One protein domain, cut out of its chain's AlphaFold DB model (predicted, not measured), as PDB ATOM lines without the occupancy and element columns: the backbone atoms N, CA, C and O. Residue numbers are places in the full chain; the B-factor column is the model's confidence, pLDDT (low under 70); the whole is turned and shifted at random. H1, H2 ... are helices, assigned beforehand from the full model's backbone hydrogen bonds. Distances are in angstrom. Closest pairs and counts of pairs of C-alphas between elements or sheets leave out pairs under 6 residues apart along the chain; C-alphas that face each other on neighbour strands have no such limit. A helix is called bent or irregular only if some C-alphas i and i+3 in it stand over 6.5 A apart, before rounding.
ATOM      1  N   GLU A  23       8.916  49.098 152.571       96.25
ATOM      2  CA  GLU A  23       8.559  49.080 153.992       96.25
ATOM      3  C   GLU A  23       9.752  49.431 154.894       96.25
ATOM      4  O   GLU A  23       9.612  50.240 155.811       96.25
ATOM      5  N   ALA A  24      10.946  48.903 154.601       95.88
ATOM      6  CA  ALA A  24      12.156  49.188 155.375       95.88
ATOM      7  C   ALA A  24      12.543  50.679 155.387       95.88
ATOM      8  O   ALA A  24      13.175  51.135 156.339       95.88
ATOM      9  N   VAL A  25      12.165  51.434 154.351       94.62
ATOM     10  CA  VAL A  25      12.390  52.888 154.266       94.62
ATOM     11  C   VAL A  25      11.129  53.709 154.563       94.62
ATOM     12  O   VAL A  25      11.152  54.931 154.434       94.62
ATOM     13  N   GLY A  26      10.033  53.061 154.977       95.62
ATOM     14  CA  GLY A  26       8.776  53.721 155.336       95.62
ATOM     15  C   GLY A  26       8.041  54.377 154.163       95.62
ATOM     16  O   GLY A  26       7.308  55.341 154.374       95.62
ATOM     17  N   GLN A  27       8.248  53.891 152.937       95.19
ATOM     18  CA  GLN A  27       7.636  54.426 151.717       95.19
ATOM     19  C   GLN A  27       6.545  53.496 151.179       95.19
ATOM     20  O   GLN A  27       6.540  52.291 151.445       95.19
ATOM     21  N   SER A  28       5.626  54.048 150.381       96.19
ATOM     22  CA  SER A  28       4.743  53.215 149.566       96.19
ATOM     23  C   SER A  28       5.558  52.497 148.480       96.19
ATOM     24  O   SER A  28       6.636  52.945 148.087       96.19
ATOM     25  N   VAL A  29       5.053  51.362 147.989       94.38
ATOM     26  CA  VAL A  29       5.715  50.603 146.909       94.38
ATOM     27  C   VAL A  29       5.854  51.449 145.643       94.38
ATOM     28  O   VAL A  29       6.866  51.353 144.956       94.38
ATOM     29  N   GLU A  30       4.847  52.273 145.355       92.38
ATOM     30  CA  GLU A  30       4.818  53.167 144.200       92.38
ATOM     31  C   GLU A  30       5.866  54.275 144.329       92.38
ATOM     32  O   GLU A  30       6.737  54.378 143.468       92.38
ATOM     33  N   ASP A  31       5.866  55.018 145.443       93.69
ATOM     34  CA  ASP A  31       6.846  56.088 145.686       93.69
ATOM     35  C   ASP A  31       8.277  55.545 145.670       93.69
ATOM     36  O   ASP A  31       9.189  56.155 145.110       93.69
ATOM     37  N   PHE A  32       8.482  54.366 146.262       93.81
ATOM     38  CA  PHE A  32       9.781  53.708 146.275       93.81
ATOM     39  C   PHE A  32      10.239  53.316 144.864       93.81
ATOM     40  O   PHE A  32      11.408  53.504 144.528       93.81
ATOM     41  N   ALA A  33       9.340  52.776 144.035       92.12
ATOM     42  CA  ALA A  33       9.653  52.394 142.661       92.12
ATOM     43  C   ALA A  33       9.933  53.615 141.771       92.12
ATOM     44  O   ALA A  33      10.893  53.586 141.002       92.12
ATOM     45  N   LEU A  34       9.146  54.687 141.906       90.50
ATOM     46  CA  LEU A  34       9.361  55.942 141.180       90.50
ATOM     47  C   LEU A  34      10.703  56.576 141.554       90.50
ATOM     48  O   LEU A  34      11.497  56.882 140.668       90.50
ATOM     49  N   ARG A  35      11.012  56.663 142.853       89.38
ATOM     50  CA  ARG A  35      12.304  57.170 143.335       89.38
ATOM     51  C   ARG A  35      13.484  56.393 142.749       89.38
ATOM     52  O   ARG A  35      14.473  57.000 142.362       89.38
ATOM     53  N   LEU A  36      13.393  55.062 142.651       87.94
ATOM     54  CA  LEU A  36      14.459  54.253 142.048       87.94
ATOM     55  C   LEU A  36      14.667  54.554 140.557       87.94
ATOM     56  O   LEU A  36      15.801  54.509 140.090       87.94
ATOM     57  N   LEU A  37      13.596  54.853 139.815       85.56
ATOM     58  CA  LEU A  37      13.691  55.234 138.403       85.56
ATOM     59  C   LEU A  37      14.323  56.621 138.223       85.56
ATOM     60  O   LEU A  37      15.031  56.847 137.246       85.56
ATOM     61  N   GLU A  38      14.084  57.537 139.162       82.62
ATOM     62  CA  GLU A  38      14.696  58.870 139.171       82.62
ATOM     63  C   GLU A  38      16.174  58.825 139.595       82.62
ATOM     64  O   GLU A  38      17.020  59.469 138.972       82.62
ATOM     65  N   GLU A  39      16.509  58.036 140.619       75.69
ATOM     66  CA  GLU A  39      17.877  57.905 141.140       75.69
ATOM     67  C   GLU A  39      18.838  57.244 140.148       75.69
ATOM     68  O   GLU A  39      19.983  57.686 140.034       75.69
ATOM     69  N   ASP A  40      18.388  56.226 139.404       65.81
ATOM     70  CA  ASP A  40      19.215  55.558 138.387       65.81
ATOM     71  C   ASP A  40      19.689  56.540 137.303       65.81
ATOM     72  O   ASP A  40      20.832  56.481 136.850       65.81
ATOM     73  N   ALA A  41      18.841  57.509 136.947       62.44
ATOM     74  CA  ALA A  41      19.188  58.541 135.980       62.44
ATOM     75  C   ALA A  41      20.143  59.603 136.556       62.44
ATOM     76  O   ALA A  41      20.969  60.134 135.817       62.44
ATOM     77  N   ALA A  42      20.039  59.923 137.848       64.88
ATOM     78  CA  ALA A  42      20.743  61.055 138.449       64.88
ATOM     79  C   ALA A  42      22.157  60.720 138.951       64.88
ATOM     80  O   ALA A  42      23.075  61.518 138.763       64.88
ATOM     81  N   ILE A  43      22.357  59.545 139.563       66.69
ATOM     82  CA  ILE A  43      23.618  59.217 140.257       66.69
ATOM     83  C   ILE A  43      24.797  59.157 139.282       66.69
ATOM     84  O   ILE A  43      25.862  59.706 139.556       66.69
ATOM     85  N   TRP A  44      24.616  58.518 138.127       74.31
ATOM     86  CA  TRP A  44      25.700  58.383 137.153       74.31
ATOM     87  C   TRP A  44      25.966  59.674 136.384       74.31
ATOM     88  O   TRP A  44      27.115  59.951 136.066       74.31
ATOM     89  N   GLN A  45      24.944  60.510 136.176       79.38
ATOM     90  CA  GLN A  45      25.122  61.828 135.558       79.38
ATOM     91  C   GLN A  45      25.954  62.765 136.433       79.38
ATOM     92  O   GLN A  45      26.781  63.508 135.912       79.38
ATOM     93  N   GLU A  46      25.750  62.738 137.751       80.06
ATOM     94  CA  GLU A  46      26.551  63.542 138.676       80.06
ATOM     95  C   GLU A  46      28.006  63.058 138.717       80.06
ATOM     96  O   GLU A  46      28.925  63.873 138.647       80.06
ATOM     97  N   VAL A  47      28.222  61.737 138.759       83.75
ATOM     98  CA  VAL A  47      29.569  61.145 138.709       83.75
ATOM     99  C   VAL A  47      30.285  61.512 137.408       83.75
ATOM    100  O   VAL A  47      31.421  61.985 137.463       83.75
ATOM    101  N   ASP A  48      29.622  61.362 136.260       86.19
ATOM    102  CA  ASP A  48      30.188  61.724 134.957       86.19
ATOM    103  C   ASP A  48      30.526  63.221 134.899       86.19
ATOM    104  O   ASP A  48      31.625  63.591 134.489       86.19
ATOM    105  N   ALA A  49      29.634  64.089 135.390       86.88
ATOM    106  CA  ALA A  49      29.875  65.530 135.426       86.88
ATOM    107  C   ALA A  49      31.077  65.912 136.307       86.88
ATOM    108  O   ALA A  49      31.831  66.819 135.947       86.88
ATOM    109  N   ILE A  50      31.277  65.230 137.441       88.12
ATOM    110  CA  ILE A  50      32.455  65.426 138.299       88.12
ATOM    111  C   ILE A  50      33.723  64.998 137.553       88.12
ATOM    112  O   ILE A  50      34.688  65.760 137.516       88.12
ATOM    113  N   CYS A  51      33.723  63.822 136.920       86.25
ATOM    114  CA  CYS A  51      34.873  63.341 136.154       86.25
ATOM    115  C   CYS A  51      35.231  64.280 134.992       86.25
ATOM    116  O   CYS A  51      36.405  64.620 134.818       86.25
ATOM    117  N   ASP A  52      34.234  64.735 134.233       90.50
ATOM    118  CA  ASP A  52      34.422  65.670 133.122       90.50
ATOM    119  C   ASP A  52      34.977  67.016 133.603       90.50
ATOM    120  O   ASP A  52      35.914  67.551 133.004       90.50
ATOM    121  N   ALA A  53      34.438  67.557 134.701       88.75
ATOM    122  CA  ALA A  53      34.928  68.797 135.296       88.75
ATOM    123  C   ALA A  53      36.383  68.660 135.764       88.75
ATOM    124  O   ALA A  53      37.189  69.552 135.500       88.75
ATOM    125  N   THR A  54      36.736  67.532 136.383       89.06
ATOM    126  CA  THR A  54      38.098  67.275 136.851       89.06
ATOM    127  C   THR A  54      39.110  67.187 135.714       89.06
ATOM    128  O   THR A  54      40.196  67.762 135.802       89.06
ATOM    129  N   ILE A  55      38.747  66.534 134.607       85.25
ATOM    130  CA  ILE A  55      39.588  66.499 133.402       85.25
ATOM    131  C   ILE A  55      39.712  67.901 132.790       85.25
ATOM    132  O   ILE A  55      40.795  68.291 132.357       85.25
ATOM    133  N   ALA A  56      38.617  68.662 132.739       88.25
ATOM    134  CA  ALA A  56      38.606  69.995 132.140       88.25
ATOM    135  C   ALA A  56      39.418  71.024 132.944       88.25
ATOM    136  O   ALA A  56      40.047  71.902 132.347       88.25
ATOM    137  N   ASN A  57      39.397  70.923 134.273       90.31
ATOM    138  CA  ASN A  57      40.081  71.847 135.178       90.31
ATOM    139  C   ASN A  57      41.506  71.413 135.541       90.31
ATOM    140  O   ASN A  57      42.236  72.228 136.104       90.31
ATOM    141  N   ASP A  58      41.889  70.169 135.233       84.62
ATOM    142  CA  ASP A  58      43.162  69.564 135.652       84.62
ATOM    143  C   ASP A  58      43.363  69.638 137.182       84.62
ATOM    144  O   ASP A  58      44.456  69.896 137.682       84.62
ATOM    145  N   ASP A  59      42.270  69.464 137.938       84.12
ATOM    146  CA  ASP A  59      42.217  69.582 139.406       84.12
ATOM    147  C   ASP A  59      42.096  68.223 140.120       84.12
ATOM    148  O   ASP A  59      41.781  68.147 141.308       84.12
ATOM    149  N   GLY A  60      42.361  67.140 139.388       84.56
ATOM    150  CA  GLY A  60      42.328  65.776 139.901       84.56
ATOM    151  C   GLY A  60      43.585  65.401 140.677       84.56
ATOM    152  O   GLY A  60      44.671  65.928 140.452       84.56
ATOM    153  N   ILE A  61      43.448  64.414 141.561       86.56
ATOM    154  CA  ILE A  61      44.573  63.856 142.314       86.56
ATOM    155  C   ILE A  61      45.204  62.717 141.497       86.56
ATOM    156  O   ILE A  61      44.491  61.767 141.149       86.56
ATOM    157  N   PRO A  62      46.523  62.743 141.221       87.62
ATOM    158  CA  PRO A  62      47.212  61.622 140.594       87.62
ATOM    159  C   PRO A  62      47.052  60.335 141.407       87.62
ATOM    160  O   PRO A  62      47.155  60.336 142.638       87.62
ATOM    161  N   LEU A  63      46.832  59.213 140.720       84.94
ATOM    162  CA  LEU A  63      46.555  57.936 141.375       84.94
ATOM    163  C   LEU A  63      47.699  57.512 142.305       84.94
ATOM    164  O   LEU A  63      47.453  56.993 143.391       84.94
ATOM    165  N   GLU A  64      48.945  57.785 141.928       86.75
ATOM    166  CA  GLU A  64      50.124  57.458 142.726       86.75
ATOM    167  C   GLU A  64      50.154  58.224 144.061       86.75
ATOM    168  O   GLU A  64      50.565  57.677 145.091       86.75
ATOM    169  N   GLU A  65      49.693  59.479 144.062       85.69
ATOM    170  CA  GLU A  65      49.603  60.312 145.266       85.69
ATOM    171  C   GLU A  65      48.470  59.839 146.182       85.69
ATOM    172  O   GLU A  65      48.665  59.702 147.397       85.69
ATOM    173  N   LEU A  66      47.318  59.501 145.596       88.62
ATOM    174  CA  LEU A  66      46.187  58.926 146.320       88.62
ATOM    175  C   LEU A  66      46.554  57.580 146.962       88.62
ATOM    176  O   LEU A  66      46.301  57.370 148.149       88.62
ATOM    177  N   GLU A  67      47.181  56.677 146.206       89.00
ATOM    178  CA  GLU A  67      47.598  55.361 146.694       89.00
ATOM    179  C   GLU A  67      48.588  55.466 147.854       89.00
ATOM    180  O   GLU A  67      48.483  54.724 148.836       89.00
ATOM    181  N   SER A  68      49.555  56.380 147.746       87.06
ATOM    182  CA  SER A  68      50.540  56.626 148.797       87.06
ATOM    183  C   SER A  68      49.858  57.056 150.098       87.06
ATOM    184  O   SER A  68      50.112  56.469 151.156       87.06
ATOM    185  N   TRP A  69      48.924  58.010 150.018       88.56
ATOM    186  CA  TRP A  69      48.130  58.451 151.164       88.56
ATOM    187  C   TRP A  69      47.261  57.332 151.752       88.56
ATOM    188  O   TRP A  69      47.304  57.091 152.963       88.56
ATOM    189  N   MET A  70      46.530  56.597 150.910       88.94
ATOM    190  CA  MET A  70      45.639  55.516 151.346       88.94
ATOM    191  C   MET A  70      46.371  54.422 152.128       88.94
ATOM    192  O   MET A  70      45.828  53.882 153.090       88.94
ATOM    193  N   ARG A  71      47.620  54.107 151.762       88.44
ATOM    194  CA  ARG A  71      48.437  53.121 152.491       88.44
ATOM    195  C   ARG A  71      48.785  53.557 153.916       88.44
ATOM    196  O   ARG A  71      49.009  52.699 154.764       88.44
ATOM    197  N   GLY A  72      48.835  54.863 154.178       85.50
ATOM    198  CA  GLY A  72      49.069  55.431 155.508       85.50
ATOM    199  C   GLY A  72      47.790  55.771 156.275       85.50
ATOM    200  O   GLY A  72      47.871  56.299 157.387       85.50
ATOM    201  N   TRP A  73      46.611  55.499 155.715       84.69
ATOM    202  CA  TRP A  73      45.349  55.934 156.299       84.69
ATOM    203  C   TRP A  73      45.088  55.272 157.660       84.69
ATOM    204  O   TRP A  73      45.215  54.061 157.825       84.69
TER     205      TRP A  73
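What this domain is: This is residues 23 to 73 of the 83 residues of an uncharacterized protein of Caulobacter sp. Root655 (UniProt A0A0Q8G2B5). A long helix, H1, gently bent partway along but running nearly straight, makes the length of an open, wide U, and after residue 57, the last of H1, the backbone turns off into a short second helix, H2, that sticks out to one side. The six residues 23 to 28, with no named helix, turn off to that same side at the other end, and the space between the two ends is empty. The printed part has 51 residues with two named helices, H1 then H2, and no named strand; the class is all helix. It is extended, with a radius of gyration of the C-alphas of 17.8 A, and flat, spanning 46 by 29 by 9 A.

How they stand to each other: H1, residues 29 to 57, was assigned as one helix by its hydrogen bonds but is bent, with C-alphas 41 and 44 at 6.6 A. Its arms H1a, residues 29 to 41, and H1b, residues 44 to 57, stand at a shallow tilt of 23 degrees. A tight link of 5 residues leads to H2, residues 63 to 71. H1b and H2 are apart, with no C-alpha of the one within 8 A of the other. H1a and H2 are apart too. Every O i to N i+4 pair is within hydrogen-bond range in H1b and H2, and 8 of 9 are in H1a.

Where its parts are: H1a begins at C-alpha 29, (5.715, 50.603, 146.909), and measures 19.1 A. H1b measures 19.8 A and ends at C-alpha 57, (40.081, 71.847, 135.178). H2 measures 12.3 A and ends at C-alpha 71, (48.437, 53.121, 152.491).

The domain as a whole: The two C-alphas farthest apart, those of Ser 28 and Glu 64, are 46.1 A apart. Residues 36 to 50, 52 to 59 and 61 to 73 stand free. The printed part has no cut and no long link. Its mean pLDDT is 86.2, and residues 40 to 43 are under 70.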